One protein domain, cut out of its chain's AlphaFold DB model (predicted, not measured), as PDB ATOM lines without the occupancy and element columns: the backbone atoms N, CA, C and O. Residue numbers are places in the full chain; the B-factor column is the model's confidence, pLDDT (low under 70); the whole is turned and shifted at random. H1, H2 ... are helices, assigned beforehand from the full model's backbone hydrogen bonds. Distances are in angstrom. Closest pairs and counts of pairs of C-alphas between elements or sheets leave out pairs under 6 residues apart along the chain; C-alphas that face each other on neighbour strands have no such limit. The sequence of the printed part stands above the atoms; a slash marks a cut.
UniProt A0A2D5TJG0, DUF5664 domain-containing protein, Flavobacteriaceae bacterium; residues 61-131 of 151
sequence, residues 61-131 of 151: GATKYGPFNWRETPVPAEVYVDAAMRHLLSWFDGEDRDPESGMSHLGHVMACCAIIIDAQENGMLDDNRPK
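What this domain is: This is residues 61 to 131 of the 151 residues of the protein "DUF5664 domain-containing protein" of Flavobacteriaceae bacterium (UniProt A0A2D5TJG0). The model is a helical hairpin of two long helices, H2 and H3, side by side, with the short helix H1 set away from them; residues 62 to 67 stick out. At one end of the hairpin a long loop, residues 93 to 104, joins H2 to H3, and at the other a short parallel pairing ties residues 75 to 76 to residues 125 to 126. The printed part has 71 residues with three named helices, H1, H2 and H3 in chain order, and no named strand; the class is all helix. It is compact, with a radius of gyration of the C-alphas of 12.7 A, and its outline is flat, spanning 36 by 34 by 15 A.

How they stand to each other: H1, residues 61 to 65, is apart from H2, residues 77 to 92, and from H3, residues 105 to 121. H2 and H3 touch, with the C-alphas of Ala 84 and Val 109 closest at 4.6 A. They form a helical hairpin, at a shallow tilt of 22 degrees, opposite ways. In H1, H2 and H3 every O i to N i+4 pair is within hydrogen-bond range.

Where its parts are: H1 begins at C-alpha 61, at (-32.038, -28.091, -6.502). H2 runs 22.1 A from C-alpha 77, at (-26.327, -44.284, -7.113), to C-alpha 92. H3, the longest helix with 17 residues, runs 24.7 A from C-alpha 105 to C-alpha 121, at (-39.405, -46.348, -7.639).

The domain as a whole: The two C-alphas farthest apart are those of Gly 94 and Gly 123, at 35.9 A. The links from H1 to H2, 11 residues, and from H2 to H3, 12 residues, are long. The printed part has no cut. Its mean pLDDT is 97.8, and no printed residue is under 70.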
ATOM      1  N   GLY A  61     -32.196 -27.237  -5.320       94.81
ATOM      2  CA  GLY A  61     -32.038 -28.091  -6.502       94.81
ATOM      3  C   GLY A  61     -33.040 -27.748  -7.606       94.81
ATOM      4  O   GLY A  61     -32.645 -27.530  -8.751       94.81
ATOM      5  N   ALA A  62     -34.317 -27.589  -7.250       96.81
ATOM      6  CA  ALA A  62     -35.373 -27.225  -8.191       96.81
ATOM      7  C   ALA A  62     -35.139 -25.862  -8.864       96.81
ATOM      8  O   ALA A  62     -35.453 -25.697 -10.039       96.81
ATOM      9  N   THR A  63     -34.554 -24.896  -8.150       96.75
ATOM     10  CA  THR A  63     -34.197 -23.583  -8.712       96.75
ATOM     11  C   THR A  63     -33.100 -23.701  -9.773       96.75
ATOM     12  O   THR A  63     -33.109 -22.962 -10.753       96.75
ATOM     13  N   LYS A  64     -32.157 -24.633  -9.590       94.75
ATOM     14  CA  LYS A  64     -31.002 -24.809 -10.480       94.75
ATOM     15  C   LYS A  64     -31.278 -25.742 -11.660       94.75
ATOM     16  O   LYS A  64     -30.777 -25.492 -12.752       94.75
ATOM     17  N   TYR A  65     -32.051 -26.803 -11.443       95.81
ATOM     18  CA  TYR A  65     -32.207 -27.904 -12.400       95.81
ATOM     19  C   TYR A  65     -33.663 -28.219 -12.767       95.81
ATOM     20  O   TYR A  65     -33.906 -29.107 -13.580       95.81
ATOM     21  N   GLY A  66     -34.625 -27.498 -12.189       96.25
ATOM     22  CA  GLY A  66     -36.043 -27.838 -12.263       96.25
ATOM     23  C   GLY A  66     -36.441 -28.885 -11.211       96.25
ATOM     24  O   GLY A  66     -35.619 -29.700 -10.786       96.25
ATOM     25  N   PRO A  67     -37.692 -28.857 -10.721       96.69
ATOM     26  CA  PRO A  67     -38.178 -29.862  -9.782       96.69
ATOM     27  C   PRO A  67     -38.335 -31.222 -10.480       96.69
ATOM     28  O   PRO A  67     -38.762 -31.274 -11.628       96.69
ATOM     29  N   PHE A  68     -38.055 -32.319  -9.771       96.69
ATOM     30  CA  PHE A  68     -38.245 -33.699 -10.256       96.69
ATOM     31  C   PHE A  68     -37.458 -34.089 -11.521       96.69
ATOM     32  O   PHE A  68     -37.773 -35.099 -12.145       96.69
ATOM     33  N   ASN A  69     -36.394 -33.363 -11.878       96.31
ATOM     34  CA  ASN A  69     -35.565 -33.676 -13.050       96.31
ATOM     35  C   ASN A  69     -34.920 -35.084 -13.003       96.31
ATOM     36  O   ASN A  69     -34.631 -35.682 -14.041       96.31
ATOM     37  N   TRP A  70     -34.738 -35.651 -11.807       94.88
ATOM     38  CA  TRP A  70     -34.255 -37.019 -11.578       94.88
ATOM     39  C   TRP A  70     -35.232 -38.119 -12.032       94.88
ATOM     40  O   TRP A  70     -34.880 -39.294 -12.032       94.88
ATOM     41  N   ARG A  71     -36.463 -37.765 -12.426       96.62
ATOM     42  CA  ARG A  71     -37.395 -38.689 -13.095       96.62
ATOM     43  C   ARG A  71     -37.234 -38.722 -14.613       96.62
ATOM     44  O   ARG A  71     -37.828 -39.568 -15.270       96.62
ATOM     45  N   GLU A  72     -36.460 -37.800 -15.172       95.44
ATOM     46  CA  GLU A  72     -36.237 -37.676 -16.617       95.44
ATOM     47  C   GLU A  72     -34.811 -38.079 -17.006       95.44
ATOM     48  O   GLU A  72     -34.546 -38.436 -18.153       95.44
ATOM     49  N   THR A  73     -33.890 -38.036 -16.044       95.06
ATOM     50  CA  THR A  73     -32.466 -38.314 -16.243       95.06
ATOM     51  C   THR A  73     -31.997 -39.416 -15.292       95.06
ATOM     52  O   THR A  73     -32.423 -39.417 -14.136       95.06
ATOM     53  N   PRO A  74     -31.153 -40.362 -15.753       96.88
ATOM     54  CA  PRO A  74     -30.621 -41.406 -14.884       96.88
ATOM     55  C   PRO A  74     -29.880 -40.834 -13.673       96.88
ATOM     56  O   PRO A  74     -29.131 -39.865 -13.798       96.88
ATOM     57  N   VAL A  75     -30.074 -41.465 -12.516       98.31
ATOM     58  CA  VAL A  75     -29.479 -41.091 -11.226       98.31
ATOM     59  C   VAL A  75     -28.406 -42.115 -10.856       98.31
ATOM     60  O   VAL A  75     -28.768 -43.207 -10.419       98.31
ATOM     61  N   PRO A  76     -27.104 -41.802 -10.994       98.31
ATOM     62  CA  PRO A  76     -26.034 -42.714 -10.595       98.31
ATOM     63  C   PRO A  76     -25.992 -42.842  -9.073       98.31
ATOM     64  O   PRO A  76     -25.738 -41.856  -8.373       98.31
ATOM     65  N   ALA A  77     -26.238 -44.044  -8.552       98.31
ATOM     66  CA  ALA A  77     -26.327 -44.284  -7.113       98.31
ATOM     67  C   ALA A  77     -25.062 -43.828  -6.360       98.31
ATOM     68  O   ALA A  77     -25.171 -43.166  -5.327       98.31
ATOM     69  N   GLU A  78     -23.870 -44.122  -6.891       97.94
ATOM     70  CA  GLU A  78     -22.588 -43.779  -6.255       97.94
ATOM     71  C   GLU A  78     -22.416 -42.269  -6.014       97.94
ATOM     72  O   GLU A  78     -21.978 -41.860  -4.942       97.94
ATOM     73  N   VAL A  79     -22.849 -41.423  -6.958       98.38
ATOM     74  CA  VAL A  79     -22.691 -39.961  -6.874       98.38
ATOM     75  C   VAL A  79     -23.488 -39.399  -5.701       98.38
ATOM     76  O   VAL A  79     -23.003 -38.544  -4.955       98.38
ATOM     77  N   TYR A  80     -24.713 -39.892  -5.526       98.38
ATOM     78  CA  TYR A  80     -25.597 -39.452  -4.453       98.38
ATOM     79  C   TYR A  80     -25.207 -40.062  -3.102       98.38
ATOM     80  O   TYR A  80     -25.349 -39.388  -2.082       98.38
ATOM     81  N   VAL A  81     -24.667 -41.287  -3.083       98.44
ATOM     82  CA  VAL A  81     -24.081 -41.886  -1.873       98.44
ATOM     83  C   VAL A  81     -22.886 -41.062  -1.395       98.44
ATOM     84  O   VAL A  81     -22.854 -40.669  -0.231       98.44
ATOM     85  N   ASP A  82     -21.953 -40.719  -2.280       98.62
ATOM     86  CA  ASP A  82     -20.781 -39.917  -1.922       98.62
ATOM     87  C   ASP A  82     -21.170 -38.513  -1.446       98.62
ATOM     88  O   ASP A  82     -20.604 -37.999  -0.479       98.62
ATOM     89  N   ALA A  83     -22.149 -37.877  -2.102       98.50
ATOM     90  CA  ALA A  83     -22.672 -36.583  -1.669       98.50
ATOM     91  C   ALA A  83     -23.298 -36.659  -0.270       98.50
ATOM     92  O   ALA A  83     -22.936 -35.866   0.603       98.50
ATOM     93  N   ALA A  84     -24.171 -37.642  -0.029       98.81
ATOM     94  CA  ALA A  84     -24.774 -37.859   1.280       98.81
ATOM     95  C   ALA A  84     -23.707 -38.110   2.355       98.81
ATOM     96  O   ALA A  84     -23.772 -37.517   3.428       98.81
ATOM     97  N   MET A  85     -22.694 -38.929   2.060       98.75
ATOM     98  CA  MET A  85     -21.621 -39.227   3.006       98.75
ATOM     99  C   MET A  85     -20.784 -37.997   3.347       98.75
ATOM    100  O   MET A  85     -20.490 -37.800   4.520       98.75
ATOM    101  N   ARG A  86     -20.444 -37.128   2.384       98.81
ATOM    102  CA  ARG A  86     -19.730 -35.875   2.693       98.81
ATOM    103  C   ARG A  86     -20.529 -34.988   3.643       98.81
ATOM    104  O   ARG A  86     -19.981 -34.540   4.642       98.81
ATOM    105  N   HIS A  87     -21.825 -34.792   3.388       98.81
ATOM    106  CA  HIS A  87     -22.648 -33.986   4.291       98.81
ATOM    107  C   HIS A  87     -22.831 -34.645   5.661       98.81
ATOM    108  O   HIS A  87     -22.771 -33.951   6.673       98.81
ATOM    109  N   LEU A  88     -23.028 -35.965   5.708       98.88
ATOM    110  CA  LEU A  88     -23.186 -36.692   6.964       98.88
ATOM    111  C   LEU A  88     -21.910 -36.643   7.810       98.88
ATOM    112  O   LEU A  88     -21.998 -36.456   9.019       98.88
ATOM    113  N   LEU A  89     -20.742 -36.796   7.183       98.81
ATOM    114  CA  LEU A  89     -19.452 -36.746   7.867       98.81
ATOM    115  C   LEU A  89     -19.124 -35.333   8.359       98.81
ATOM    116  O   LEU A  89     -18.731 -35.210   9.512       98.81
ATOM    117  N   SER A  90     -19.355 -34.283   7.560       98.75
ATOM    118  CA  SER A  90     -19.217 -32.890   8.026       98.75
ATOM    119  C   SER A  90     -20.106 -32.603   9.236       98.75
ATOM    120  O   SER A  90     -19.648 -32.042  10.228       98.75
ATOM    121  N   TRP A  91     -21.364 -33.052   9.196       98.81
ATOM    122  CA  TRP A  91     -22.268 -32.906  10.336       98.81
ATOM    123  C   TRP A  91     -21.789 -33.666  11.569       98.81
ATOM    124  O   TRP A  91     -21.799 -33.129  12.676       98.81
ATOM    125  N   PHE A  92     -21.340 -34.905  11.378       98.62
ATOM    126  CA  PHE A  92     -20.808 -35.718  12.464       98.62
ATOM    127  C   PHE A  92     -19.547 -35.101  13.091       98.62
ATOM    128  O   PHE A  92     -19.339 -35.248  14.293       98.62
ATOM    129  N   ASP A  93     -18.751 -34.376  12.302       98.50
ATOM    130  CA  ASP A  93     -17.551 -33.659  12.750       98.50
ATOM    131  C   ASP A  93     -17.848 -32.254  13.323       98.50
ATOM    132  O   ASP A  93     -16.938 -31.533  13.732       98.50
ATOM    133  N   GLY A  94     -19.127 -31.870  13.420       98.44
ATOM    134  CA  GLY A  94     -19.584 -30.674  14.136       98.44
ATOM    135  C   GLY A  94     -20.041 -29.498  13.267       98.44
ATOM    136  O   GLY A  94     -20.324 -28.430  13.813       98.44
ATOM    137  N   GLU A  95     -20.143 -29.656  11.945       98.56
ATOM    138  CA  GLU A  95     -20.673 -28.617  11.053       98.56
ATOM    139  C   GLU A  95     -22.195 -28.753  10.856       98.56
ATOM    140  O   GLU A  95     -22.688 -29.688  10.230       98.56
ATOM    141  N   ASP A  96     -22.987 -27.791  11.338       98.44
ATOM    142  CA  ASP A  96     -24.452 -27.843  11.180       98.44
ATOM    143  C   ASP A  96     -24.932 -27.448   9.772       98.44
ATOM    144  O   ASP A  96     -25.950 -27.952   9.273       98.44
ATOM    145  N   ARG A  97     -24.214 -26.520   9.128       98.62
ATOM    146  CA  ARG A  97     -24.590 -25.919   7.842       98.62
ATOM    147  C   ARG A  97     -23.494 -26.072   6.804       98.62
ATOM    148  O   ARG A  97     -22.347 -25.736   7.064       98.62
ATOM    149  N   ASP A  98     -23.918 -26.462   5.610       98.25
ATOM    150  CA  ASP A  98     -23.071 -26.558   4.434       98.25
ATOM    151  C   ASP A  98     -22.562 -25.162   4.025       98.25
ATOM    152  O   ASP A  98     -23.383 -24.263   3.806       98.25
ATOM    153  N   PRO A  99     -21.239 -24.948   3.905       97.81
ATOM    154  CA  PRO A  99     -20.671 -23.629   3.634       97.81
ATOM    155  C   PRO A  99     -20.989 -23.098   2.230       97.81
ATOM    156  O   PRO A  99     -20.957 -21.884   2.026       97.81
ATOM    157  N   GLU A 100     -21.310 -23.965   1.264       96.50
ATOM    158  CA  GLU A 100     -21.639 -23.547  -0.104       96.50
ATOM    159  C   GLU A 100     -23.073 -23.010  -0.216       96.50
ATOM    160  O   GLU A 100     -23.317 -21.969  -0.827       96.50
ATOM    161  N   SER A 101     -24.036 -23.722   0.372       97.00
ATOM    162  CA  SER A 101     -25.464 -23.398   0.276       97.00
ATOM    163  C   SER A 101     -26.015 -22.617   1.470       97.00
ATOM    164  O   SER A 101     -27.090 -22.021   1.368       97.00
ATOM    165  N   GLY A 102     -25.331 -22.654   2.616       97.81
ATOM    166  CA  GLY A 102     -25.829 -22.160   3.900       97.81
ATOM    167  C   GLY A 102     -26.957 -23.008   4.506       97.81
ATOM    168  O   GLY A 102     -27.545 -22.600   5.511       97.81
ATOM    169  N   MET A 103     -27.291 -24.162   3.919       98.06
ATOM    170  CA  MET A 103     -28.399 -25.034   4.340       98.06
ATOM    171  C   MET A 103     -27.925 -26.164   5.259       98.06
ATOM    172  O   MET A 103     -26.733 -26.423   5.380       98.06
ATOM    173  N   SER A 104     -28.857 -26.847   5.925       98.50
ATOM    174  CA  SER A 104     -28.530 -27.960   6.828       98.50
ATOM    175  C   SER A 104     -27.810 -29.099   6.097       98.50
ATOM    176  O   SER A 104     -28.320 -29.598   5.090       98.50
ATOM    177  N   HIS A 105     -26.691 -29.580   6.653       98.75
ATOM    178  CA  HIS A 105     -26.037 -30.804   6.170       98.75
ATOM    179  C   HIS A 105     -26.997 -32.001   6.188       98.75
ATOM    180  O   HIS A 105     -27.109 -32.720   5.198       98.75
ATOM    181  N   LEU A 106     -27.765 -32.179   7.266       98.81
ATOM    182  CA  LEU A 106     -28.765 -33.248   7.350       98.81
ATOM    183  C   LEU A 106     -29.897 -33.075   6.326       98.81
ATOM    184  O   LEU A 106     -30.389 -34.067   5.794       98.81
ATOM    185  N   GLY A 107     -30.266 -31.835   5.992       98.69
ATOM    186  CA  GLY A 107     -31.187 -31.548   4.886       98.69
ATOM    187  C   GLY A 107     -30.660 -32.062   3.541       98.69
ATOM    188  O   GLY A 107     -31.414 -32.674   2.781       98.69
ATOM    189  N   HIS A 108     -29.361 -31.895   3.272       98.75
ATOM    190  CA  HIS A 108     -28.709 -32.439   2.073       98.75
ATOM    191  C   HIS A 108     -28.653 -33.965   2.065       98.75
ATOM    192  O   HIS A 108     -28.950 -34.574   1.036       98.75
ATOM    193  N   VAL A 109     -28.357 -34.596   3.207       98.81
ATOM    194  CA  VAL A 109     -28.420 -36.063   3.347       98.81
ATOM    195  C   VAL A 109     -29.826 -36.570   3.016       98.81
ATOM    196  O   VAL A 109     -29.984 -37.481   2.202       98.81
ATOM    197  N   MET A 110     -30.861 -35.945   3.589       98.81
ATOM    198  CA  MET A 110     -32.257 -36.295   3.311       98.81
ATOM    199  C   MET A 110     -32.608 -36.122   1.831       98.81
ATOM    200  O   MET A 110     -33.263 -36.997   1.267       98.81
ATOM    201  N   ALA A 111     -32.178 -35.027   1.199       98.62
ATOM    202  CA  ALA A 111     -32.433 -34.765  -0.216       98.62
ATOM    203  C   ALA A 111     -31.783 -35.825  -1.119       98.62
ATOM    204  O   ALA A 111     -32.444 -36.346  -2.017       98.62
ATOM    205  N   CYS A 112     -30.531 -36.206  -0.839       98.69
ATOM    206  CA  CYS A 112     -29.844 -37.263  -1.581       98.69
ATOM    207  C   CYS A 112     -30.598 -38.596  -1.485       98.69
ATOM    208  O   CYS A 112     -30.897 -39.210  -2.509       98.69
ATOM    209  N   CYS A 113     -30.977 -39.015  -0.273       98.69
ATOM    210  CA  CYS A 113     -31.738 -40.248  -0.075       98.69
ATOM    211  C   CYS A 113     -33.126 -40.188  -0.731       98.69
ATOM    212  O   CYS A 113     -33.547 -41.166  -1.343       98.69
ATOM    213  N   ALA A 114     -33.830 -39.056  -0.637       98.44
ATOM    214  CA  ALA A 114     -35.142 -38.883  -1.255       98.44
ATOM    215  C   ALA A 114     -35.078 -39.027  -2.782       98.44
ATOM    216  O   ALA A 114     -35.937 -39.686  -3.362       98.44
ATOM    217  N   ILE A 115     -34.047 -38.463  -3.421       98.62
ATOM    218  CA  ILE A 115     -33.834 -38.583  -4.869       98.62
ATOM    219  C   ILE A 115     -33.505 -40.026  -5.260       98.62
ATOM    220  O   ILE A 115     -34.106 -40.529  -6.205       98.62
ATOM    221  N   ILE A 116     -32.618 -40.716  -4.529       98.56
ATOM    222  CA  ILE A 116     -32.308 -42.135  -4.788       98.56
ATOM    223  C   ILE A 116     -33.578 -42.991  -4.701       98.56
ATOM    224  O   ILE A 116     -33.850 -43.771  -5.611       98.56
ATOM    225  N   ILE A 117     -34.361 -42.841  -3.624       98.62
ATOM    226  CA  ILE A 117     -35.599 -43.605  -3.409       98.62
ATOM    227  C   ILE A 117     -36.586 -43.337  -4.546       98.62
ATOM    228  O   ILE A 117     -37.114 -44.272  -5.141       98.62
ATOM    229  N   ASP A 118     -36.817 -42.069  -4.882       98.44
ATOM    230  CA  ASP A 118     -37.765 -41.706  -5.931       98.44
ATOM    231  C   ASP A 118     -37.302 -42.198  -7.312       98.44
ATOM    232  O   ASP A 118     -38.102 -42.746  -8.068       98.44
ATOM    233  N   ALA A 119     -36.011 -42.091  -7.628       98.31
ATOM    234  CA  ALA A 119     -35.451 -42.627  -8.864       98.31
ATOM    235  C   ALA A 119     -35.588 -44.154  -8.939       98.31
ATOM    236  O   ALA A 119     -35.938 -44.680  -9.995       98.31
ATOM    237  N   GLN A 120     -35.377 -44.869  -7.830       98.25
ATOM    238  CA  GLN A 120     -35.549 -46.320  -7.761       98.25
ATOM    239  C   GLN A 120     -36.999 -46.729  -8.057       98.25
ATOM    240  O   GLN A 120     -37.227 -47.597  -8.897       98.25
ATOM    241  N   GLU A 121     -37.975 -46.070  -7.428       98.25
ATOM    242  CA  GLU A 121     -39.405 -46.348  -7.639       98.25
ATOM    243  C   GLU A 121     -39.884 -46.000  -9.059       98.25
ATOM    244  O   GLU A 121     -40.858 -46.571  -9.547       98.25
ATOM    245  N   ASN A 122     -39.195 -45.083  -9.746       97.75
ATOM    246  CA  ASN A 122     -39.532 -44.661 -11.109       97.75
ATOM    247  C   ASN A 122     -38.645 -45.308 -12.193       97.75
ATOM    248  O   ASN A 122     -38.758 -44.940 -13.359       97.75
ATOM    249  N   GLY A 123     -37.777 -46.265 -11.843       97.56
ATOM    250  CA  GLY A 123     -36.898 -46.945 -12.809       97.56
ATOM    251  C   GLY A 123     -35.808 -46.052 -13.416       97.56
ATOM    252  O   GLY A 123     -35.270 -46.374 -14.471       97.56
ATOM    253  N   MET A 124     -35.489 -44.939 -12.754       98.31
ATOM    254  CA  MET A 124     -34.477 -43.962 -13.168       98.31
ATOM    255  C   MET A 124     -33.169 -44.085 -12.388       98.31
ATOM    256  O   MET A 124     -32.211 -43.371 -12.681       98.31
ATOM    257  N   LEU A 125     -33.103 -44.977 -11.398       98.50
ATOM    258  CA  LEU A 125     -31.857 -45.267 -10.703       98.50
ATOM    259  C   LEU A 125     -30.903 -46.014 -11.645       98.50
ATOM    260  O   LEU A 125     -31.173 -47.147 -12.043       98.50
ATOM    261  N   ASP A 126     -29.769 -45.391 -11.953       98.25
ATOM    262  CA  ASP A 126     -28.598 -46.092 -12.462       98.25
ATOM    263  C   ASP A 126     -27.906 -46.749 -11.262       98.25
ATOM    264  O   ASP A 126     -27.129 -46.132 -10.526       98.25
ATOM    265  N   ASP A 127     -28.303 -47.995 -11.002       97.25
ATOM    266  CA  ASP A 127     -27.829 -48.786  -9.872       97.25
ATOM    267  C   ASP A 127     -26.410 -49.319 -10.121       97.25
ATOM    268  O   ASP A 127     -26.177 -50.510 -10.338       97.25
ATOM    269  N   ASN A 128     -25.448 -48.403 -10.085       97.44
ATOM    270  CA  ASN A 128     -24.024 -48.666 -10.255       97.44
ATOM    271  C   ASN A 128     -23.312 -49.047  -8.942       97.44
ATOM    272  O   ASN A 128     -22.088 -48.948  -8.836       97.44
ATOM    273  N   ARG A 129     -24.060 -49.512  -7.930       96.06
ATOM    274  CA  ARG A 129     -23.485 -49.994  -6.667       96.06
ATOM    275  C   ARG A 129     -22.572 -51.207  -6.909       96.06
ATOM    276  O   ARG A 129     -22.829 -52.016  -7.806       96.06
ATOM    277  N   PRO A 130     -21.528 -51.407  -6.081       94.75
ATOM    278  CA  PRO A 130     -20.725 -52.620  -6.152       94.75
ATOM    279  C   PRO A 130     -21.586 -53.856  -5.875       94.75
ATOM    280  O   PRO A 130     -22.621 -53.787  -5.207       94.75
ATOM    281  N   LYS A 131     -21.119 -55.023  -6.341       95.06
ATOM    282  CA  LYS A 131     -21.727 -56.307  -5.962       95.06
ATOM    283  C   LYS A 131     -21.859 -56.383  -4.441       95.06
ATOM    284  O   LYS A 131     -20.930 -56.010  -3.725       95.06
TER     285      LYS A 131